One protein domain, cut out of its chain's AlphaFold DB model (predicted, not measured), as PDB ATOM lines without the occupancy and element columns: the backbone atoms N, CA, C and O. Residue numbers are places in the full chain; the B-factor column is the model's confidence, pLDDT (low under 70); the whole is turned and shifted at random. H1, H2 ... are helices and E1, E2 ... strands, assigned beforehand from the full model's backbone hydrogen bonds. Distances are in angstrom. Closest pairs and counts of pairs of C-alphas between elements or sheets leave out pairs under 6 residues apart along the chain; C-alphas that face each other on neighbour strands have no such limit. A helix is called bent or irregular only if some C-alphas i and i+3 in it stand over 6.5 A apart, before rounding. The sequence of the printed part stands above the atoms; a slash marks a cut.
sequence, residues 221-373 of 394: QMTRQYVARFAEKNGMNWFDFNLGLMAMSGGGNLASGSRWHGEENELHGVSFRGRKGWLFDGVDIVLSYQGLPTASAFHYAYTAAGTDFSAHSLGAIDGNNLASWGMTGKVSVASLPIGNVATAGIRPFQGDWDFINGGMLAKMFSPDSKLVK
ATOM      1  N   GLN A 221     -12.863  43.003 -17.411       65.06
ATOM      2  CA  GLN A 221     -11.982  43.163 -18.571       65.06
ATOM      3  C   GLN A 221     -10.999  41.994 -18.723       65.06
ATOM      4  O   GLN A 221     -10.764  41.539 -19.846       65.06
ATOM      5  N   MET A 222     -10.455  41.473 -17.623       59.25
ATOM      6  CA  MET A 222      -9.590  40.291 -17.653       59.25
ATOM      7  C   MET A 222     -10.339  39.075 -18.206       59.25
ATOM      8  O   MET A 222      -9.850  38.422 -19.131       59.25
ATOM      9  N   THR A 223     -11.560  38.811 -17.727       65.44
ATOM     10  CA  THR A 223     -12.409  37.734 -18.261       65.44
ATOM     11  C   THR A 223     -12.694  37.928 -19.751       65.44
ATOM     12  O   THR A 223     -12.570  36.982 -20.534       65.44
ATOM     13  N   ARG A 224     -13.004  39.160 -20.182       70.19
ATOM     14  CA  ARG A 224     -13.240  39.479 -21.602       70.19
ATOM     15  C   ARG A 224     -12.040  39.136 -22.476       70.19
ATOM     16  O   ARG A 224     -12.232  38.582 -23.552       70.19
ATOM     17  N   GLN A 225     -10.810  39.384 -22.023       66.19
ATOM     18  CA  GLN A 225      -9.602  39.015 -22.775       66.19
ATOM     19  C   GLN A 225      -9.425  37.497 -22.915       66.19
ATOM     20  O   GLN A 225      -8.928  37.020 -23.938       66.19
ATOM     21  N   TYR A 226      -9.804  36.711 -21.903       63.25
ATOM     22  CA  TYR A 226      -9.788  35.248 -22.010       63.25
ATOM     23  C   TYR A 226     -10.837  34.746 -22.999       63.25
ATOM     24  O   TYR A 226     -10.516  33.939 -23.873       63.25
ATOM     25  N   VAL A 227     -12.059  35.273 -22.913       62.38
ATOM     26  CA  VAL A 227     -13.143  34.920 -23.835       62.38
ATOM     27  C   VAL A 227     -12.839  35.389 -25.257       62.38
ATOM     28  O   VAL A 227     -13.114  34.656 -26.199       62.38
ATOM     29  N   ALA A 228     -12.198  36.546 -25.435       64.12
ATOM     30  CA  ALA A 228     -11.774  37.044 -26.744       64.12
ATOM     31  C   ALA A 228     -10.759  36.100 -27.385       64.12
ATOM     32  O   ALA A 228     -10.962  35.655 -28.508       64.12
ATOM     33  N   ARG A 229      -9.734  35.686 -26.631       65.88
ATOM     34  CA  ARG A 229      -8.756  34.693 -27.100       65.88
ATOM     35  C   ARG A 229      -9.404  33.348 -27.421       65.88
ATOM     36  O   ARG A 229      -8.991  32.684 -28.368       65.88
ATOM     37  N   PHE A 230     -10.400  32.924 -26.641       61.53
ATOM     38  CA  PHE A 230     -11.160  31.711 -26.936       61.53
ATOM     39  C   PHE A 230     -11.982  31.860 -28.222       61.53
ATOM     40  O   PHE A 230     -11.919  30.984 -29.081       61.53
ATOM     41  N   ALA A 231     -12.707  32.965 -28.386       54.56
ATOM     42  CA  ALA A 231     -13.477  33.263 -29.587       54.56
ATOM     43  C   ALA A 231     -12.578  33.274 -30.832       54.56
ATOM     44  O   ALA A 231     -12.871  32.580 -31.806       54.56
ATOM     45  N   GLU A 232     -11.439  33.969 -30.756       63.91
ATOM     46  CA  GLU A 232     -10.462  34.085 -31.843       63.91
ATOM     47  C   GLU A 232      -9.889  32.723 -32.243       63.91
ATOM     48  O   GLU A 232      -9.861  32.393 -33.429       63.91
ATOM     49  N   LYS A 233      -9.517  31.883 -31.263       55.06
ATOM     50  CA  LYS A 233      -9.087  30.493 -31.509       55.06
ATOM     51  C   LYS A 233     -10.149  29.661 -32.230       55.06
ATOM     52  O   LYS A 233      -9.808  28.727 -32.945       55.06
ATOM     53  N   ASN A 234     -11.423  30.002 -32.047       45.66
ATOM     54  CA  ASN A 234     -12.561  29.350 -32.686       45.66
ATOM     55  C   ASN A 234     -13.061  30.103 -33.936       45.66
ATOM     56  O   ASN A 234     -14.168  29.844 -34.411       45.66
ATOM     57  N   GLY A 235     -12.263  31.026 -34.488       48.31
ATOM     58  CA  GLY A 235     -12.564  31.720 -35.742       48.31
ATOM     59  C   GLY A 235     -13.681  32.763 -35.650       48.31
ATOM     60  O   GLY A 235     -14.267  33.117 -36.673       48.31
ATOM     61  N   MET A 236     -13.996  33.247 -34.448       48.38
ATOM     62  CA  MET A 236     -14.992  34.290 -34.199       48.38
ATOM     63  C   MET A 236     -14.323  35.501 -33.544       48.38
ATOM     64  O   MET A 236     -13.419  35.350 -32.729       48.38
ATOM     65  N   ASN A 237     -14.770  36.715 -33.864       55.06
ATOM     66  CA  ASN A 237     -14.396  37.861 -33.035       55.06
ATOM     67  C   ASN A 237     -15.189  37.819 -31.712       55.06
ATOM     68  O   ASN A 237     -16.227  37.157 -31.605       55.06
ATOM     69  N   TRP A 238     -14.695  38.522 -30.691       63.06
ATOM     70  CA  TRP A 238     -15.303  38.532 -29.354       63.06
ATOM     71  C   TRP A 238     -16.774  38.978 -29.360       63.06
ATOM     72  O   TRP A 238     -17.577  38.452 -28.588       63.06
ATOM     73  N   PHE A 239     -17.132  39.918 -30.239       53.06
ATOM     74  CA  PHE A 239     -18.490  40.445 -30.339       53.06
ATOM     75  C   PHE A 239     -19.469  39.388 -30.863       53.06
ATOM     76  O   PHE A 239     -20.462  39.094 -30.205       53.06
ATOM     77  N   ASP A 240     -19.159  38.763 -31.998       52.09
ATOM     78  CA  ASP A 240     -19.988  37.726 -32.616       52.09
ATOM     79  C   ASP A 240     -20.153  36.519 -31.681       52.09
ATOM     80  O   ASP A 240     -21.237  35.939 -31.581       52.09
ATOM     81  N   PHE A 241     -19.089  36.166 -30.953       58.09
ATOM     82  CA  PHE A 241     -19.125  35.095 -29.963       58.09
ATOM     83  C   PHE A 241     -20.083  35.416 -28.811       58.09
ATOM     84  O   PHE A 241     -20.966  34.615 -28.502       58.09
ATOM     85  N   ASN A 242     -19.965  36.603 -28.208       60.34
ATOM     86  CA  ASN A 242     -20.832  37.004 -27.100       60.34
ATOM     87  C   ASN A 242     -22.275  37.269 -27.530       60.34
ATOM     88  O   ASN A 242     -23.188  36.981 -26.764       60.34
ATOM     89  N   LEU A 243     -22.502  37.733 -28.757       57.16
ATOM     90  CA  LEU A 243     -23.845  37.834 -29.318       57.16
ATOM     91  C   LEU A 243     -24.501  36.449 -29.438       57.16
ATOM     92  O   LEU A 243     -25.671  36.280 -29.092       57.16
ATOM     93  N   GLY A 244     -23.733  35.440 -29.859       49.41
ATOM     94  CA  GLY A 244     -24.165  34.043 -29.845       49.41
ATOM     95  C   GLY A 244     -24.517  33.556 -28.438       49.41
ATOM     96  O   GLY A 244     -25.576  32.958 -28.249       49.41
ATOM     97  N   LEU A 245     -23.680  33.867 -27.441       58.38
ATOM     98  CA  LEU A 245     -23.954  33.535 -26.040       58.38
ATOM     99  C   LEU A 245     -25.225  34.226 -25.518       58.38
ATOM    100  O   LEU A 245     -26.060  33.565 -24.908       58.38
ATOM    101  N   MET A 246     -25.424  35.518 -25.793       59.72
ATOM    102  CA  MET A 246     -26.640  36.244 -25.389       59.72
ATOM    103  C   MET A 246     -27.896  35.630 -26.008       59.72
ATOM    104  O   MET A 246     -28.913  35.469 -25.337       59.72
ATOM    105  N   ALA A 247     -27.827  35.225 -27.274       51.84
ATOM    106  CA  ALA A 247     -28.949  34.565 -27.921       51.84
ATOM    107  C   ALA A 247     -29.201  33.148 -27.373       51.84
ATOM    108  O   ALA A 247     -30.355  32.749 -27.224       51.84
ATOM    109  N   MET A 248     -28.152  32.400 -27.013       48.06
ATOM    110  CA  MET A 248     -28.288  31.120 -26.306       48.06
ATOM    111  C   MET A 248     -28.896  31.303 -24.910       48.06
ATOM    112  O   MET A 248     -29.751  30.512 -24.522       48.06
ATOM    113  N   SER A 249     -28.518  32.363 -24.192       57.38
ATOM    114  CA  SER A 249     -29.125  32.762 -22.915       57.38
ATOM    115  C   SER A 249     -30.624  33.053 -23.082       57.38
ATOM    116  O   SER A 249     -31.452  32.510 -22.348       57.38
ATOM    117  N   GLY A 250     -30.996  33.816 -24.118       53.34
ATOM    118  CA  GLY A 250     -32.393  34.068 -24.488       53.34
ATOM    119  C   GLY A 250     -33.160  32.781 -24.804       53.34
ATOM    120  O   GLY A 250     -34.234  32.551 -24.254       53.34
ATOM    121  N   GLY A 251     -32.574  31.897 -25.618       48.50
ATOM    122  CA  GLY A 251     -33.120  30.568 -25.904       48.50
ATOM    123  C   GLY A 251     -33.314  29.714 -24.647       48.50
ATOM    124  O   GLY A 251     -34.327  29.028 -24.516       48.50
ATOM    125  N   GLY A 252     -32.388  29.806 -23.693       52.34
ATOM    126  CA  GLY A 252     -32.488  29.154 -22.391       52.34
ATOM    127  C   GLY A 252     -33.667  29.651 -21.566       52.34
ATOM    128  O   GLY A 252     -34.400  28.835 -21.004       52.34
ATOM    129  N   ASN A 253     -33.901  30.966 -21.557       65.19
ATOM    130  CA  ASN A 253     -35.070  31.552 -20.905       65.19
ATOM    131  C   ASN A 253     -36.391  31.090 -21.539       65.19
ATOM    132  O   ASN A 253     -37.344  30.827 -20.815       65.19
ATOM    133  N   LEU A 254     -36.450  30.934 -22.863       52.44
ATOM    134  CA  LEU A 254     -37.648  30.421 -23.544       52.44
ATOM    135  C   LEU A 254     -37.899  28.946 -23.235       52.44
ATOM    136  O   LEU A 254     -39.037  28.526 -23.060       52.44
ATOM    137  N   ALA A 255     -36.832  28.149 -23.199       53.25
ATOM    138  CA  ALA A 255     -36.936  26.709 -23.018       53.25
ATOM    139  C   ALA A 255     -37.175  26.301 -21.557       53.25
ATOM    140  O   ALA A 255     -37.777  25.258 -21.306       53.25
ATOM    141  N   SER A 256     -36.650  27.079 -20.605       60.94
ATOM    142  CA  SER A 256     -36.570  26.684 -19.190       60.94
ATOM    143  C   SER A 256     -37.021  27.773 -18.209       60.94
ATOM    144  O   SER A 256     -36.883  27.587 -17.004       60.94
ATOM    145  N   GLY A 257     -37.543  28.901 -18.699       65.69
ATOM    146  CA  GLY A 257     -37.939  30.046 -17.879       65.69
ATOM    147  C   GLY A 257     -36.778  30.983 -17.531       65.69
ATOM    148  O   GLY A 257     -35.599  30.667 -17.715       65.69
ATOM    149  N   SER A 258     -37.116  32.174 -17.035       77.94
ATOM    150  CA  SER A 258     -36.137  33.130 -16.505       77.94
ATOM    151  C   SER A 258     -35.665  32.717 -15.109       77.94
ATOM    152  O   SER A 258     -36.380  32.024 -14.395       77.94
ATOM    153  N   ARG A 259     -34.469  33.161 -14.705       87.06
ATOM    154  CA  ARG A 259     -34.017  33.090 -13.303       87.06
ATOM    155  C   ARG A 259     -34.562  34.244 -12.453       87.06
ATOM    156  O   ARG A 259     -34.399  34.209 -11.239       87.06
ATOM    157  N   TRP A 260     -35.142  35.270 -13.082       85.56
ATOM    158  CA  TRP A 260     -35.791  36.393 -12.398       85.56
ATOM    159  C   TRP A 260     -37.257  36.076 -12.097       85.56
ATOM    160  O   TRP A 260     -38.017  35.801 -13.032       85.56
ATOM    161  N   HIS A 261     -37.634  36.195 -10.823       89.31
ATOM    162  CA  HIS A 261     -38.984  36.016 -10.295       89.31
ATOM    163  C   HIS A 261     -39.485  37.335  -9.700       89.31
ATOM    164  O   HIS A 261     -39.129  37.715  -8.587       89.31
ATOM    165  N   GLY A 262     -40.298  38.057 -10.475       82.25
ATOM    166  CA  GLY A 262     -40.756  39.403 -10.114       82.25
ATOM    167  C   GLY A 262     -41.748  39.454  -8.952       82.25
ATOM    168  O   GLY A 262     -41.751  40.433  -8.216       82.25
ATOM    169  N   GLU A 263     -42.558  38.411  -8.757       86.38
ATOM    170  CA  GLU A 263     -43.512  38.338  -7.636       86.38
ATOM    171  C   GLU A 263     -42.794  38.231  -6.286       86.38
ATOM    172  O   GLU A 263     -43.215  38.819  -5.292       86.38
ATOM    173  N   GLU A 264     -41.666  37.527  -6.279       88.75
ATOM    174  CA  GLU A 264     -40.869  37.234  -5.089       88.75
ATOM    175  C   GLU A 264     -39.732  38.262  -4.909       88.75
ATOM    176  O   GLU A 264     -39.159  38.387  -3.830       88.75
ATOM    177  N   ASN A 265     -39.443  39.057  -5.949       93.25
ATOM    178  CA  ASN A 265     -38.253  39.902  -6.071       93.25
ATOM    179  C   ASN A 265     -36.963  39.108  -5.831       93.25
ATOM    180  O   ASN A 265     -36.115  39.479  -5.013       93.25
ATOM    181  N   GLU A 266     -36.815  38.011  -6.573       93.62
ATOM    182  CA  GLU A 266     -35.700  37.084  -6.423       93.62
ATOM    183  C   GLU A 266     -35.005  36.797  -7.755       93.62
ATOM    184  O   GLU A 266     -35.629  36.614  -8.803       93.62
ATOM    185  N   LEU A 267     -33.672  36.720  -7.714       92.00
ATOM    186  CA  LEU A 267     -32.840  36.334  -8.847       92.00
ATOM    187  C   LEU A 267     -32.036  35.070  -8.529       92.00
ATOM    188  O   LEU A 267     -31.083  35.065  -7.746       92.00
ATOM    189  N   HIS A 268     -32.427  33.973  -9.166       90.19
ATOM    190  CA  HIS A 268     -32.023  32.637  -8.764       90.19
ATOM    191  C   HIS A 268     -30.697  32.198  -9.400       90.19
ATOM    192  O   HIS A 268     -30.249  32.708 -10.435       90.19
ATOM    193  N   GLY A 269     -30.062  31.231  -8.739       83.25
ATOM    194  CA  GLY A 269     -28.777  30.659  -9.120       83.25
ATOM    195  C   GLY A 269     -28.859  29.523 -10.141       83.25
ATOM    196  O   GLY A 269     -29.903  29.238 -10.731       83.25
ATOM    197  N   VAL A 270     -27.721  28.853 -10.323       74.19
ATOM    198  CA  VAL A 270     -27.580  27.680 -11.198       74.19
ATOM    199  C   VAL A 270     -28.550  26.576 -10.777       74.19
ATOM    200  O   VAL A 270     -28.813  26.396  -9.589       74.19
ATOM    201  N   SER A 271     -29.036  25.792 -11.740       69.88
ATOM    202  CA  SER A 271     -29.902  24.612 -11.576       69.88
ATOM    203  C   SER A 271     -31.326  24.883 -11.092       69.88
ATOM    204  O   SER A 271     -32.132  23.953 -11.039       69.88
ATOM    205  N   PHE A 272     -31.682  26.144 -10.829       74.00
ATOM    206  CA  PHE A 272     -33.043  26.507 -10.442       74.00
ATOM    207  C   PHE A 272     -34.077  26.141 -11.522       74.00
ATOM    208  O   PHE A 272     -35.178  25.694 -11.224       74.00
ATOM    209  N   ARG A 273     -33.674  26.221 -12.793       62.38
ATOM    210  CA  ARG A 273     -34.488  25.883 -13.971       62.38
ATOM    211  C   ARG A 273     -34.495  24.380 -14.309       62.38
ATOM    212  O   ARG A 273     -34.813  23.975 -15.431       62.38
ATOM    213  N   GLY A 274     -34.084  23.532 -13.364       67.31
ATOM    214  CA  GLY A 274     -33.982  22.082 -13.526       67.31
ATOM    215  C   GLY A 274     -32.894  21.632 -14.514       67.31
ATOM    216  O   GLY A 274     -32.067  22.413 -14.986       67.31
ATOM    217  N   ARG A 275     -32.893  20.333 -14.864       62.75
ATOM    218  CA  ARG A 275     -31.860  19.718 -15.732       62.75
ATOM    219  C   ARG A 275     -31.776  20.333 -17.134       62.75
ATOM    220  O   ARG A 275     -30.707  20.310 -17.732       62.75
ATOM    221  N   LYS A 276     -32.885  20.872 -17.657       54.94
ATOM    222  CA  LYS A 276     -32.934  21.516 -18.982       54.94
ATOM    223  C   LYS A 276     -32.242  22.884 -18.985       54.94
ATOM    224  O   LYS A 276     -31.586  23.223 -19.964       54.94
ATOM    225  N   GLY A 277     -32.336  23.624 -17.878       53.69
ATOM    226  CA  GLY A 277     -31.729  24.946 -17.730       53.69
ATOM    227  C   GLY A 277     -30.224  24.932 -17.473       53.69
ATOM    228  O   GLY A 277     -29.555  25.903 -17.804       53.69
ATOM    229  N   TRP A 278     -29.669  23.830 -16.958       59.16
ATOM    230  CA  TRP A 278     -28.256  23.743 -16.558       59.16
ATOM    231  C   TRP A 278     -27.264  24.088 -17.683       59.16
ATOM    232  O   TRP A 278     -26.285  24.795 -17.450       59.16
ATOM    233  N   LEU A 279     -27.537  23.650 -18.919       54.31
ATOM    234  CA  LEU A 279     -26.697  23.987 -20.075       54.31
ATOM    235  C   LEU A 279     -26.672  25.504 -20.333       54.31
ATOM    236  O   LEU A 279     -25.629  26.067 -20.663       54.31
ATOM    237  N   PHE A 280     -27.819  26.162 -20.166       63.34
ATOM    238  CA  PHE A 280     -27.975  27.600 -20.374       63.34
ATOM    239  C   PHE A 280     -27.456  28.416 -19.189       63.34
ATOM    240  O   PHE A 280     -26.911  29.493 -19.393       63.34
ATOM    241  N   ASP A 281     -27.522  27.878 -17.969       65.44
ATOM    242  CA  ASP A 281     -26.851  28.463 -16.807       65.44
ATOM    243  C   ASP A 281     -25.327  28.510 -17.026       65.44
ATOM    244  O   ASP A 281     -24.679  29.474 -16.633       65.44
ATOM    245  N   GLY A 282     -24.753  27.521 -17.724       60.41
ATOM    246  CA  GLY A 282     -23.348  27.541 -18.148       60.41
ATOM    247  C   GLY A 282     -23.008  28.710 -19.082       60.41
ATOM    248  O   GLY A 282     -21.973  29.356 -18.918       60.41
ATOM    249  N   VAL A 283     -23.892  29.016 -20.036       62.50
ATOM    250  CA  VAL A 283     -23.759  30.179 -20.935       62.50
ATOM    251  C   VAL A 283     -23.876  31.484 -20.153       62.50
ATOM    252  O   VAL A 283     -23.071  32.399 -20.338       62.50
ATOM    253  N   ASP A 284     -24.856  31.546 -19.257       73.38
ATOM    254  CA  ASP A 284     -25.102  32.700 -18.405       73.38
ATOM    255  C   ASP A 284     -23.891  32.999 -17.512       73.38
ATOM    256  O   ASP A 284     -23.493  34.153 -17.433       73.38
ATOM    257  N   ILE A 285     -23.231  31.984 -16.933       72.00
ATOM    258  CA  ILE A 285     -21.988  32.162 -16.158       72.00
ATOM    259  C   ILE A 285     -20.938  32.922 -16.980       72.00
ATOM    260  O   ILE A 285     -20.361  33.895 -16.497       72.00
ATOM    261  N   VAL A 286     -20.700  32.509 -18.230       69.00
ATOM    262  CA  VAL A 286     -19.684  33.135 -19.094       69.00
ATOM    263  C   VAL A 286     -20.038  34.590 -19.412       69.00
ATOM    264  O   VAL A 286     -19.150  35.442 -19.454       69.00
ATOM    265  N   LEU A 287     -21.320  34.900 -19.619       68.81
ATOM    266  CA  LEU A 287     -21.784  36.275 -19.821       68.81
ATOM    267  C   LEU A 287     -21.625  37.112 -18.545       68.81
ATOM    268  O   LEU A 287     -21.003  38.176 -18.579       68.81
ATOM    269  N   SER A 288     -22.117  36.611 -17.412       77.06
ATOM    270  CA  SER A 288     -22.116  37.340 -16.145       77.06
ATOM    271  C   SER A 288     -20.693  37.631 -15.650       77.06
ATOM    272  O   SER A 288     -20.437  38.743 -15.197       77.06
ATOM    273  N   TYR A 289     -19.732  36.710 -15.808       75.31
ATOM    274  CA  TYR A 289     -18.320  36.939 -15.442       75.31
ATOM    275  C   TYR A 289     -17.587  37.947 -16.345       75.31
ATOM    276  O   TYR A 289     -16.541  38.475 -15.967       75.31
ATOM    277  N   GLN A 290     -18.102  38.216 -17.547       78.12
ATOM    278  CA  GLN A 290     -17.604  39.291 -18.413       78.12
ATOM    279  C   GLN A 290     -18.263  40.643 -18.096       78.12
ATOM    280  O   GLN A 290     -17.984  41.638 -18.776       78.12
ATOM    281  N   GLY A 291     -19.175  40.689 -17.121       69.69
ATOM    282  CA  GLY A 291     -20.021  41.850 -16.877       69.69
ATOM    283  C   GLY A 291     -20.931  42.150 -18.068       69.69
ATOM    284  O   GLY A 291     -21.135  43.319 -18.390       69.69
ATOM    285  N   LEU A 292     -21.409  41.115 -18.770       69.44
ATOM    286  CA  LEU A 292     -22.384  41.226 -19.854       69.44
ATOM    287  C   LEU A 292     -23.769  40.763 -19.378       69.44
ATOM    288  O   LEU A 292     -23.863  39.883 -18.521       69.44
ATOM    289  N   PRO A 293     -24.855  41.340 -19.916       65.31
ATOM    290  CA  PRO A 293     -26.207  40.982 -19.506       65.31
ATOM    291  C   PRO A 293     -26.620  39.594 -20.004       65.31
ATOM    292  O   PRO A 293     -26.501  39.272 -21.186       65.31
ATOM    293  N   THR A 294     -27.154  38.790 -19.084       69.44
ATOM    294  CA  THR A 294     -27.884  37.552 -19.382       69.44
ATOM    295  C   THR A 294     -29.341  37.867 -19.716       69.44
ATOM    296  O   THR A 294     -29.861  38.933 -19.379       69.44
ATOM    297  N   ALA A 295     -30.055  36.922 -20.323       67.94
ATOM    298  CA  ALA A 295     -31.484  37.073 -20.585       67.94
ATOM    299  C   ALA A 295     -32.306  37.259 -19.296       67.94
ATOM    300  O   ALA A 295     -33.312  37.964 -19.297       67.94
ATOM    301  N   SER A 296     -31.867  36.672 -18.178       72.31
ATOM    302  CA  SER A 296     -32.518  36.856 -16.873       72.31
ATOM    303  C   SER A 296     -32.250  38.242 -16.279       72.31
ATOM    304  O   SER A 296     -33.165  38.855 -15.735       72.31
ATOM    305  N   ALA A 297     -31.041  38.784 -16.459       70.38
ATOM    306  CA  ALA A 297     -30.740  40.168 -16.098       70.38
ATOM    307  C   ALA A 297     -31.545  41.171 -16.946       70.38
ATOM    308  O   ALA A 297     -32.050  42.161 -16.421       70.38
ATOM    309  N   PHE A 298     -31.729  40.891 -18.242       66.88
ATOM    310  CA  PHE A 298     -32.618  41.679 -19.102       66.88
ATOM    311  C   PHE A 298     -34.087  41.584 -18.683       66.88
ATOM    312  O   PHE A 298     -34.788  42.593 -18.728       66.88
ATOM    313  N   HIS A 299     -34.550  40.410 -18.241       64.31
ATOM    314  CA  HIS A 299     -35.907  40.248 -17.718       64.31
ATOM    315  C   HIS A 299     -36.144  41.183 -16.522       64.31
ATOM    316  O   HIS A 299     -37.082  41.975 -16.559       64.31
ATOM    317  N   TYR A 300     -35.235  41.186 -15.539       73.56
ATOM    318  CA  TYR A 300     -35.272  42.126 -14.412       73.56
ATOM    319  C   TYR A 300     -35.260  43.588 -14.873       73.56
ATOM    320  O   TYR A 300     -36.119  44.375 -14.480       73.56
ATOM    321  N   ALA A 301     -34.302  43.947 -15.734       64.12
ATOM    322  CA  ALA A 301     -34.138  45.306 -16.240       64.12
ATOM    323  C   ALA A 301     -35.412  45.856 -16.894       64.12
ATOM    324  O   ALA A 301     -35.659  47.060 -16.874       64.12
ATOM    325  N   TYR A 302     -36.206  44.974 -17.491       53.78
ATOM    326  CA  TYR A 302     -37.450  45.334 -18.141       53.78
ATOM    327  C   TYR A 302     -38.619  45.439 -17.156       53.78
ATOM    328  O   TYR A 302     -39.379  46.402 -17.211       53.78
ATOM    329  N   THR A 303     -38.768  44.470 -16.251       57.34
ATOM    330  CA  THR A 303     -39.961  44.370 -15.393       57.34
ATOM    331  C   THR A 303     -39.840  45.109 -14.064       57.34
ATOM    332  O   THR A 303     -40.852  45.404 -13.441       57.34
ATOM    333  N   ALA A 304     -38.616  45.343 -13.591       67.88
ATOM    334  CA  ALA A 304     -38.350  45.687 -12.196       67.88
ATOM    335  C   ALA A 304     -37.101  46.573 -12.007       67.88
ATOM    336  O   ALA A 304     -36.546  46.646 -10.914       67.88
ATOM    337  N   ALA A 305     -36.626  47.267 -13.049       71.50
ATOM    338  CA  ALA A 305     -35.461  48.142 -12.905       71.50
ATOM    339  C   ALA A 305     -35.662  49.194 -11.802       71.50
ATOM    340  O   ALA A 305     -36.645  49.937 -11.782       71.50
ATOM    341  N   GLY A 306     -34.673  49.289 -10.916       66.94
ATOM    342  CA  GLY A 306     -34.669  50.191  -9.771       66.94
ATOM    343  C   GLY A 306     -35.320  49.619  -8.512       66.94
ATOM    344  O   GLY A 306     -35.291  50.299  -7.491       66.94
ATOM    345  N   THR A 307     -35.868  48.399  -8.543       80.31
ATOM    346  CA  THR A 307     -36.407  47.752  -7.339       80.31
ATOM    347  C   THR A 307     -35.326  47.029  -6.537       80.31
ATOM    348  O   THR A 307     -34.238  46.720  -7.039       80.31
ATOM    349  N   ASP A 308     -35.639  46.769  -5.270       91.12
ATOM    350  CA  ASP A 308     -34.844  45.937  -4.372       91.12
ATOM    351  C   ASP A 308     -35.117  44.453  -4.661       91.12
ATOM    352  O   ASP A 308     -36.249  44.081  -4.965       91.12
ATOM    353  N   PHE A 309     -34.100  43.599  -4.544       93.12
ATOM    354  CA  PHE A 309     -34.265  42.149  -4.695       93.12
ATOM    355  C   PHE A 309     -33.182  41.355  -3.962       93.12
ATOM    356  O   PHE A 309     -32.132  41.887  -3.571       93.12
ATOM    357  N   SER A 310     -33.432  40.062  -3.773       94.88
ATOM    358  CA  SER A 310     -32.442  39.106  -3.283       94.88
ATOM    359  C   SER A 310     -31.926  38.226  -4.418       94.88
ATOM    360  O   SER A 310     -32.612  37.975  -5.407       94.88
ATOM    361  N   ALA A 311     -30.676  37.782  -4.324       94.38
ATOM    362  CA  ALA A 311     -30.080  36.967  -5.372       94.38
ATOM    363  C   ALA A 311     -29.097  35.939  -4.823       94.38
ATOM    364  O   ALA A 311     -28.454  36.182  -3.804       94.38
ATOM    365  N   HIS A 312     -28.924  34.815  -5.521       91.94
ATOM    366  CA  HIS A 312     -28.014  33.744  -5.094       91.94
ATOM    367  C   HIS A 312     -27.149  33.196  -6.224       91.94
ATOM    368  O   HIS A 312     -27.624  33.029  -7.348       91.94
ATOM    369  N   SER A 313     -25.886  32.870  -5.924       88.31
ATOM    370  CA  SER A 313     -24.970  32.165  -6.836       88.31
ATOM    371  C   SER A 313     -24.851  32.866  -8.203       88.31
ATOM    372  O   SER A 313     -24.447  34.024  -8.270       88.31
ATOM    373  N   LEU A 314     -25.227  32.227  -9.313       85.56
ATOM    374  CA  LEU A 314     -25.252  32.881 -10.630       85.56
ATOM    375  C   LEU A 314     -26.151  34.135 -10.660       85.56
ATOM    376  O   LEU A 314     -25.783  35.148 -11.253       85.56
ATOM    377  N   GLY A 315     -27.288  34.107  -9.963       89.19
ATOM    378  CA  GLY A 315     -28.133  35.282  -9.776       89.19
ATOM    379  C   GLY A 315     -27.439  36.375  -8.963       89.19
ATOM    380  O   GLY A 315     -27.626  37.553  -9.249       89.19
ATOM    381  N   ALA A 316     -26.572  36.020  -8.008       92.00
ATOM    382  CA  ALA A 316     -25.763  36.995  -7.277       92.00
ATOM    383  C   ALA A 316     -24.766  37.727  -8.191       92.00
ATOM    384  O   ALA A 316     -24.573  38.930  -8.014       92.00
ATOM    385  N   ILE A 317     -24.178  37.056  -9.195       89.12
ATOM    386  CA  ILE A 317     -23.332  37.734 -10.200       89.12
ATOM    387  C   ILE A 317     -24.174  38.689 -11.049       89.12
ATOM    388  O   ILE A 317     -23.792  39.843 -11.233       89.12
ATOM    389  N   ASP A 318     -25.327  38.240 -11.545       86.94
ATOM    390  CA  ASP A 318     -26.208  39.097 -12.345       86.94
ATOM    391  C   ASP A 318     -26.701  40.306 -11.549       86.94
ATOM    392  O   ASP A 318     -26.656  41.428 -12.049       86.94
ATOM    393  N   GLY A 319     -27.088  40.109 -10.287       87.88
ATOM    394  CA  GLY A 319     -27.450  41.198  -9.385       87.88
ATOM    395  C   GLY A 319     -26.286  42.158  -9.143       87.88
ATOM    396  O   GLY A 319     -26.478  43.373  -9.139       87.88
ATOM    397  N   ASN A 320     -25.062  41.633  -9.044       88.50
ATOM    398  CA  ASN A 320     -23.850  42.440  -8.949       88.50
ATOM    399  C   ASN A 320     -23.576  43.275 -10.206       88.50
ATOM    400  O   ASN A 320     -23.216  44.449 -10.111       88.50
ATOM    401  N   ASN A 321     -23.795  42.701 -11.385       83.38
ATOM    402  CA  ASN A 321     -23.672  43.405 -12.656       83.38
ATOM    403  C   ASN A 321     -24.734  44.498 -12.808       83.38
ATOM    404  O   ASN A 321     -24.390  45.642 -13.101       83.38
ATOM    405  N   LEU A 322     -25.997  44.180 -12.523       76.00
ATOM    406  CA  LEU A 322     -27.114  45.124 -12.573       76.00
ATOM    407  C   LEU A 322     -26.896  46.316 -11.632       76.00
ATOM    408  O   LEU A 322     -27.100  47.467 -12.031       76.00
ATOM    409  N   ALA A 323     -26.422  46.066 -10.410       78.12
ATOM    410  CA  ALA A 323     -26.075  47.124  -9.466       78.12
ATOM    411  C   ALA A 323     -24.891  47.967  -9.965       78.12
ATOM    412  O   ALA A 323     -24.910  49.194  -9.862       78.12
ATOM    413  N   SER A 324     -23.887  47.342 -10.595       73.75
ATOM    414  CA  SER A 324     -22.770  48.072 -11.211       73.75
ATOM    415  C   SER A 324     -23.211  49.012 -12.333       73.75
ATOM    416  O   SER A 324     -22.641  50.094 -12.484       73.75
ATOM    417  N   TRP A 325     -24.273  48.651 -13.055       66.62
ATOM    418  CA  TRP A 325     -24.902  49.487 -14.077       66.62
ATOM    419  C   TRP A 325     -25.863  50.531 -13.497       66.62
ATOM    420  O   TRP A 325     -26.401  51.339 -14.250       66.62
ATOM    421  N   GLY A 326     -26.090  50.549 -12.180       67.38
ATOM    422  CA  GLY A 326     -27.034  51.457 -11.528       67.38
ATOM    423  C   GLY A 326     -28.488  51.161 -11.901       67.38
ATOM    424  O   GLY A 326     -29.279  52.087 -12.072       67.38
ATOM    425  N   MET A 327     -28.822  49.888 -12.114       64.56
ATOM    426  CA  MET A 327     -30.156  49.444 -12.533       64.56
ATOM    427  C   MET A 327     -30.998  48.902 -11.379       64.56
ATOM    428  O   MET A 327     -32.106  48.436 -11.618       64.56
ATOM    429  N   THR A 328     -30.486  48.948 -10.152       71.94
ATOM    430  CA  THR A 328     -31.097  48.310  -8.983       71.94
ATOM    431  C   THR A 328     -31.324  49.308  -7.863       71.94
ATOM    432  O   THR A 328     -30.613  50.309  -7.764       71.94
ATOM    433  N   GLY A 329     -32.277  48.993  -6.987       78.94
ATOM    434  CA  GLY A 329     -32.301  49.532  -5.633       78.94
ATOM    435  C   GLY A 329     -31.257  48.821  -4.759       78.94
ATOM    436  O   GLY A 329     -30.119  48.592  -5.181       78.94
ATOM    437  N   LYS A 330     -31.638  48.430  -3.543       86.38
ATOM    438  CA  LYS A 330     -30.815  47.619  -2.635       86.38
ATOM    439  C   LYS A 330     -30.867  46.149  -3.039       86.38
ATOM    440  O   LYS A 330     -31.932  45.538  -3.062       86.38
ATOM    441  N   VAL A 331     -29.700  45.545  -3.242       89.94
ATOM    442  CA  VAL A 331     -29.596  44.117  -3.579       89.94
ATOM    443  C   VAL A 331     -28.961  43.352  -2.427       89.94
ATOM    444  O   VAL A 331     -27.910  43.751  -1.926       89.94
ATOM    445  N   SER A 332     -29.578  42.252  -1.996       93.69
ATOM    446  CA  SER A 332     -28.953  41.313  -1.050       93.69
ATOM    447  C   SER A 332     -28.465  40.094  -1.813       93.69
ATOM    448  O   SER A 332     -29.277  39.356  -2.361       93.69
ATOM    449  N   VAL A 333     -27.153  39.880  -1.864       92.56
ATOM    450  CA  VAL A 333     -26.579  38.754  -2.611       92.56
ATOM    451  C   VAL A 333     -26.066  37.684  -1.657       92.56
ATOM    452  O   VAL A 333     -25.265  37.964  -0.770       92.56
ATOM    453  N   ALA A 334     -26.521  36.454  -1.849       91.69
ATOM    454  CA  ALA A 334     -26.078  35.266  -1.143       91.69
ATOM    455  C   ALA A 334     -25.111  34.467  -2.026       91.69
ATOM    456  O   ALA A 334     -25.428  34.123  -3.163       91.69
ATOM    457  N   SER A 335     -23.936  34.136  -1.495       86.94
ATOM    458  CA  SER A 335     -22.904  33.378  -2.210       86.94
ATOM    459  C   SER A 335     -22.511  34.011  -3.552       86.94
ATOM    460  O   SER A 335     -22.741  33.443  -4.619       86.94
ATOM    461  N   LEU A 336     -21.936  35.219  -3.502       87.75
ATOM    462  CA  LEU A 336     -21.336  35.843  -4.682       87.75
ATOM    463  C   LEU A 336     -20.106  35.016  -5.110       87.75
ATOM    464  O   LEU A 336     -19.160  34.929  -4.333       87.75
ATOM    465  N   PRO A 337     -20.093  34.407  -6.306       82.50
ATOM    466  CA  PRO A 337     -19.031  33.492  -6.709       82.50
ATOM    467  C   PRO A 337     -17.634  34.117  -6.728       82.50
ATOM    468  O   PRO A 337     -17.468  35.301  -7.043       82.50
ATOM    469  N   ILE A 338     -16.628  33.288  -6.444       69.38
ATOM    470  CA  ILE A 338     -15.228  33.700  -6.308       69.38
ATOM    471  C   ILE A 338     -14.734  34.500  -7.524       69.38
ATOM    472  O   ILE A 338     -15.134  34.261  -8.670       69.38
ATOM    473  N   GLY A 339     -13.848  35.464  -7.263       67.44
ATOM    474  CA  GLY A 339     -13.279  36.356  -8.275       67.44
ATOM    475  C   GLY A 339     -14.152  37.568  -8.605       67.44
ATOM    476  O   GLY A 339     -13.693  38.456  -9.318       67.44
ATOM    477  N   ASN A 340     -15.370  37.644  -8.062       75.94
ATOM    478  CA  ASN A 340     -16.210  38.833  -8.153       75.94
ATOM    479  C   ASN A 340     -16.001  39.753  -6.948       75.94
ATOM    480  O   ASN A 340     -15.829  39.307  -5.812       75.94
ATOM    481  N   VAL A 341     -16.094  41.057  -7.199       76.06
ATOM    482  CA  VAL A 341     -16.139  42.083  -6.154       76.06
ATOM    483  C   VAL A 341     -17.549  42.632  -6.061       76.06
ATOM    484  O   VAL A 341     -18.139  43.008  -7.077       76.06
ATOM    485  N   ALA A 342     -18.091  42.670  -4.843       85.19
ATOM    486  CA  ALA A 342     -19.396  43.252  -4.586       85.19
ATOM    487  C   ALA A 342     -19.370  44.760  -4.869       85.19
ATOM    488  O   ALA A 342     -18.657  45.533  -4.218       85.19
ATOM    489  N   THR A 343     -20.168  45.163  -5.853       77.81
ATOM    490  CA  THR A 343     -20.357  46.557  -6.244       77.81
ATOM    491  C   THR A 343     -21.022  47.329  -5.105       77.81
ATOM    492  O   THR A 343     -21.762  46.779  -4.289       77.81
ATOM    493  N   ALA A 344     -20.743  48.626  -5.045       72.69
ATOM    494  CA  ALA A 344     -21.361  49.549  -4.112       72.69
ATOM    495  C   ALA A 344     -22.908  49.498  -4.224       72.69
ATOM    496  O   ALA A 344     -23.454  49.442  -5.326       72.69
ATOM    497  N   GLY A 345     -23.609  49.485  -3.085       72.94
ATOM    498  CA  GLY A 345     -25.077  49.371  -3.009       72.94
ATOM    499  C   GLY A 345     -25.610  47.946  -2.815       72.94
ATOM    500  O   GLY A 345     -26.811  47.754  -2.612       72.94
ATOM    501  N   ILE A 346     -24.727  46.947  -2.814       87.31
ATOM    502  CA  ILE A 346     -25.072  45.547  -2.560       87.31
ATOM    503  C   ILE A 346     -24.731  45.166  -1.121       87.31
ATOM    504  O   ILE A 346     -23.737  45.623  -0.561       87.31
ATOM    505  N   ARG A 347     -25.532  44.276  -0.531       90.88
ATOM    506  CA  ARG A 347     -25.255  43.604   0.743       90.88
ATOM    507  C   ARG A 347     -24.829  42.154   0.486       90.88
ATOM    508  O   ARG A 347     -25.705  41.307   0.296       90.88
ATOM    509  N   PRO A 348     -23.517  41.856   0.443       91.50
ATOM    510  CA  PRO A 348     -23.032  40.501   0.221       91.50
ATOM    511  C   PRO A 348     -23.028  39.657   1.499       91.50
ATOM    512  O   PRO A 348     -22.504  40.067   2.537       91.50
ATOM    513  N   PHE A 349     -23.566  38.446   1.394       92.44
ATOM    514  CA  PHE A 349     -23.556  37.402   2.414       92.44
ATOM    515  C   PHE A 349     -22.796  36.190   1.880       92.44
ATOM    516  O   PHE A 349     -23.123  35.663   0.813       92.44
ATOM    517  N   GLN A 350     -21.771  35.752   2.606       88.00
ATOM    518  CA  GLN A 350     -20.856  34.702   2.160       88.00
ATOM    519  C   GLN A 350     -20.714  33.618   3.217       88.00
ATOM    520  O   GLN A 350     -20.489  33.910   4.385       88.00
ATOM    521  N   GLY A 351     -20.864  32.365   2.813       85.81
ATOM    522  CA  GLY A 351     -20.597  31.213   3.659       85.81
ATOM    523  C   GLY A 351     -19.121  31.158   4.033       85.81
ATOM    524  O   GLY A 351     -18.265  31.359   3.181       85.81
ATOM    525  N   ASP A 352     -18.813  30.882   5.293       82.00
ATOM    526  CA  ASP A 352     -17.443  30.713   5.792       82.00
ATOM    527  C   ASP A 352     -16.671  29.546   5.135       82.00
ATOM    528  O   ASP A 352     -15.451  29.616   4.997       82.00
ATOM    529  N   TRP A 353     -17.376  28.524   4.652       76.94
ATOM    530  CA  TRP A 353     -16.833  27.308   4.038       76.94
ATOM    531  C   TRP A 353     -17.516  26.951   2.706       76.94
ATOM    532  O   TRP A 353     -17.489  25.799   2.268       76.94
ATOM    533  N   ASP A 354     -18.120  27.935   2.042       77.00
ATOM    534  CA  ASP A 354     -18.761  27.762   0.739       77.00
ATOM    535  C   ASP A 354     -17.718  27.825  -0.395       77.00
ATOM    536  O   ASP A 354     -17.132  28.869  -0.684       77.00
ATOM    537  N   PHE A 355     -17.488  26.704  -1.081       70.31
ATOM    538  CA  PHE A 355     -16.475  26.626  -2.140       70.31
ATOM    539  C   PHE A 355     -16.810  27.433  -3.397       70.31
ATOM    540  O   PHE A 355     -15.907  27.735  -4.173       70.31
ATOM    541  N   ILE A 356     -18.078  27.795  -3.611       69.44
ATOM    542  CA  ILE A 356     -18.485  28.561  -4.793       69.44
ATOM    543  C   ILE A 356     -18.093  30.031  -4.643       69.44
ATOM    544  O   ILE A 356     -17.638  30.652  -5.605       69.44
ATOM    545  N   ASN A 357     -18.233  30.585  -3.438       70.50
ATOM    546  CA  ASN A 357     -17.840  31.967  -3.159       70.50
ATOM    547  C   ASN A 357     -16.380  32.103  -2.682       70.50
ATOM    548  O   ASN A 357     -15.816  33.190  -2.749       70.50
ATOM    549  N   GLY A 358     -15.735  30.996  -2.300       67.25
ATOM    550  CA  GLY A 358     -14.349  30.973  -1.820       67.25
ATOM    551  C   GLY A 358     -14.218  30.984  -0.295       67.25
ATOM    552  O   GLY A 358     -13.109  31.110   0.228       67.25
ATOM    553  N   GLY A 359     -15.323  30.842   0.434       75.06
ATOM    554  CA  GLY A 359     -15.343  30.744   1.884       75.06
ATOM    555  C   GLY A 359     -14.843  32.020   2.562       75.06
ATOM    556  O   GLY A 359     -15.068  33.145   2.113       75.06
ATOM    557  N   MET A 360     -14.055  31.843   3.622       77.12
ATOM    558  CA  MET A 360     -13.376  32.944   4.313       77.12
ATOM    559  C   MET A 360     -12.494  33.814   3.396       77.12
ATOM    560  O   MET A 360     -12.356  35.010   3.662       77.12
ATOM    561  N   LEU A 361     -11.926  33.264   2.311       69.75
ATOM    562  CA  LEU A 361     -11.090  34.033   1.374       69.75
ATOM    563  C   LEU A 361     -11.894  35.085   0.614       69.75
ATOM    564  O   LEU A 361     -11.345  36.080   0.144       69.75
ATOM    565  N   ALA A 362     -13.206  34.916   0.532       69.06
ATOM    566  CA  ALA A 362     -14.055  35.823  -0.204       69.06
ATOM    567  C   ALA A 362     -14.133  37.226   0.431       69.06
ATOM    568  O   ALA A 362     -14.418  38.210  -0.257       69.06
ATOM    569  N   LYS A 363     -13.774  37.355   1.719       71.62
ATOM    570  CA  LYS A 363     -13.566  38.653   2.381       71.62
ATOM    571  C   LYS A 363     -12.374  39.443   1.846       71.62
ATOM    572  O   LYS A 363     -12.366  40.660   1.996       71.62
ATOM    573  N   MET A 364     -11.402  38.800   1.196       67.31
ATOM    574  CA  MET A 364     -10.305  39.515   0.532       67.31
ATOM    575  C   MET A 364     -10.818  40.353  -0.644       67.31
ATOM    576  O   MET A 364     -10.325  41.449  -0.885       67.31
ATOM    577  N   PHE A 365     -11.831  39.848  -1.352       65.88
ATOM    578  CA  PHE A 365     -12.408  40.492  -2.533       65.88
ATOM    579  C   PHE A 365     -13.652  41.325  -2.202       65.88
ATOM    580  O   PHE A 365     -13.973  42.265  -2.921       65.88
ATOM    581  N   SER A 366     -14.349  41.012  -1.107       71.31
ATOM    582  CA  SER A 366     -15.493  41.782  -0.602       71.31
ATOM    583  C   SER A 366     -15.399  41.952   0.922       71.31
ATOM    584  O   SER A 366     -16.044  41.203   1.667       71.31
ATOM    585  N   PRO A 367     -14.595  42.915   1.414       72.88
ATOM    586  CA  PRO A 367     -14.348  43.109   2.850       72.88
ATOM    587  C   PRO A 367     -15.608  43.411   3.670       72.88
ATOM    588  O   PRO A 367     -15.699  43.050   4.842       72.88
ATOM    589  N   ASP A 368     -16.599  44.036   3.044       79.94
ATOM    590  CA  ASP A 368     -17.906  44.374   3.609       79.94
ATOM    591  C   ASP A 368     -18.896  43.201   3.638       79.94
ATOM    592  O   ASP A 368     -20.026  43.355   4.101       79.94
ATOM    593  N   SER A 369     -18.489  42.019   3.169       84.62
ATOM    594  CA  SER A 369     -19.346  40.840   3.218       84.62
ATOM    595  C   SER A 369     -19.566  40.315   4.631       84.62
ATOM    596  O   SER A 369     -18.645  40.164   5.444       84.62
ATOM    597  N   LYS A 370     -20.830  40.001   4.919       90.25
ATOM    598  CA  LYS A 370     -21.231  39.325   6.149       90.25
ATOM    599  C   LYS A 370     -20.967  37.834   5.991       90.25
ATOM    600  O   LYS A 370     -21.509  37.208   5.082       90.25
ATOM    601  N   LEU A 371     -20.135  37.281   6.872       89.38
ATOM    602  CA  LEU A 371     -19.908  35.839   6.906       89.38
ATOM    603  C   LEU A 371     -21.084  35.143   7.586       89.38
ATOM    604  O   LEU A 371     -21.529  35.575   8.648       89.38
ATOM    605  N   VAL A 372     -21.551  34.063   6.972       91.12
ATOM    606  CA  VAL A 372     -22.620  33.198   7.464       91.12
ATOM    607  C   VAL A 372     -22.033  31.813   7.719       91.12
ATOM    608  O   VAL A 372     -21.190  31.344   6.953       91.12
ATOM    609  N   LYS A 373     -22.457  31.153   8.800       89.75
ATOM    610  CA  LYS A 373     -22.030  29.780   9.089       89.75
ATOM    611  C   LYS A 373     -22.664  28.832   8.080       89.75
ATOM    612  O   LYS A 373     -23.877  28.665   8.069       89.75
TER     613      LYS A 373
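AT A GLANCE: This is residues 221 to 373 of the 394 residues of the protein "RHS repeat-associated core domain-containing protein" of Planctomycetaceae bacterium (UniProt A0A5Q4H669). A parallel sheet of four strands stands at one end as a wall, with helices H5 and H6 over one face and no named helix on the other. H5 lies between that sheet and a group of three helices, H2, H3 and H4, and H1 makes a corner with H2 at the far end of the long axis, away from E4. A long loop, residues 257 to 273, runs between H2 and H3, and its residues 266 to 267 pair with edge strand E1. The printed part has 153 residues with six named helices and four named strands, in the order H1 H2 H3 H4 E1 H5 E2 E3 H6 E4; the sheet's order is E1 E2 E3 E4. The class is mixed, helices and strands, and the whole is compact, with a radius of gyration of the C-alphas of 15.0 A and spans of 44 by 34 by 31 A.

HOW THE PARTS SIT: Begin at the sheet, where E1, residues 309 to 312, is the parallel neighbour of E2, residues 331 to 334; N 334 and O 311 are 2.8 A apart, within hydrogen-bond range. E3, residues 346 to 351, is parallel to E2, with N 347 and O 331 at 2.8 A, and staggered further along it comes E4, residues 370 to 372, also parallel, with N 372 and O 350 at 2.8 A. H5, residues 314 to 324, is on the sheet over E1 and E2 at a height of 8.3 A, only just slantwise to the strands at 32 degrees to E1 on the local plane. H6, residues 359 to 365, is on the same face, over E3 and along the strands, at a height of 9.1 A. E1, H5, E2 and E3, H6, E4 are strand-helix-strand units, two parallel neighbour strands with a helix between, each with a right-handed crossover; H5 and H6 with the sheet make two layers, helices on one face of a sheet. Walking outward, H3, residues 274 to 289, touches H5 at Ser 288 and Asp 318, C-alphas 5.9 A apart, at a shallow tilt of 33 degrees, only just short of steep, the same way. H4, residues 295 to 303, touches H5 at Ala 297 and Asp 318, C-alphas 6.0 A apart, at a steep tilt of 52 degrees. H2, residues 238 to 256, forms a helical hairpin with H3: the closest C-alphas, Gly 252 and Phe 280, are 5.2 A apart, at a shallow tilt of 30 degrees, opposite ways. H1, residues 221 to 233, touches H2 with residues 227 to 232 alone, about perpendicular at 83 degrees, the C-alphas of Ala 228 and Trp 238 being closest at 4.6 A. In H1, H2, H4 and H5 every O i to N i+4 pair is within hydrogen-bond range; H3 has 10 of 12, and H6 0 of 3 but 4 of 4 O i to N i+3 pairs.

IN THESE COORDINATES: Find C-alpha 309 at (-34.265, 42.149, -4.695), where E1 begins. E3 is the longest strand, 16.3 A from C-alpha 346 to 351. H2 is the longest helix, 26.4 A, and begins at C-alpha 238, (-15.303, 38.532, -29.354). H3 spans 21.7 A, has a kink of 37 degrees near residue 281 and is only just irregular: C-alphas 276 and 279 are 6.8 A apart. H1 spans 18.3 A and H5 15.4 A. E4 ends at C-alpha 372, (-22.620, 33.198, 7.464).

THE WHOLE: The two C-alphas farthest apart, those of Gly 235 and Lys 373, are 45.9 A apart. The printed part has no cut, and its long links are H2 to H3 and E2 to E3. The mean pLDDT of the printed part is 72.5, and 73 residues are under 70, among them residues 225 to 257 and 273 to 283.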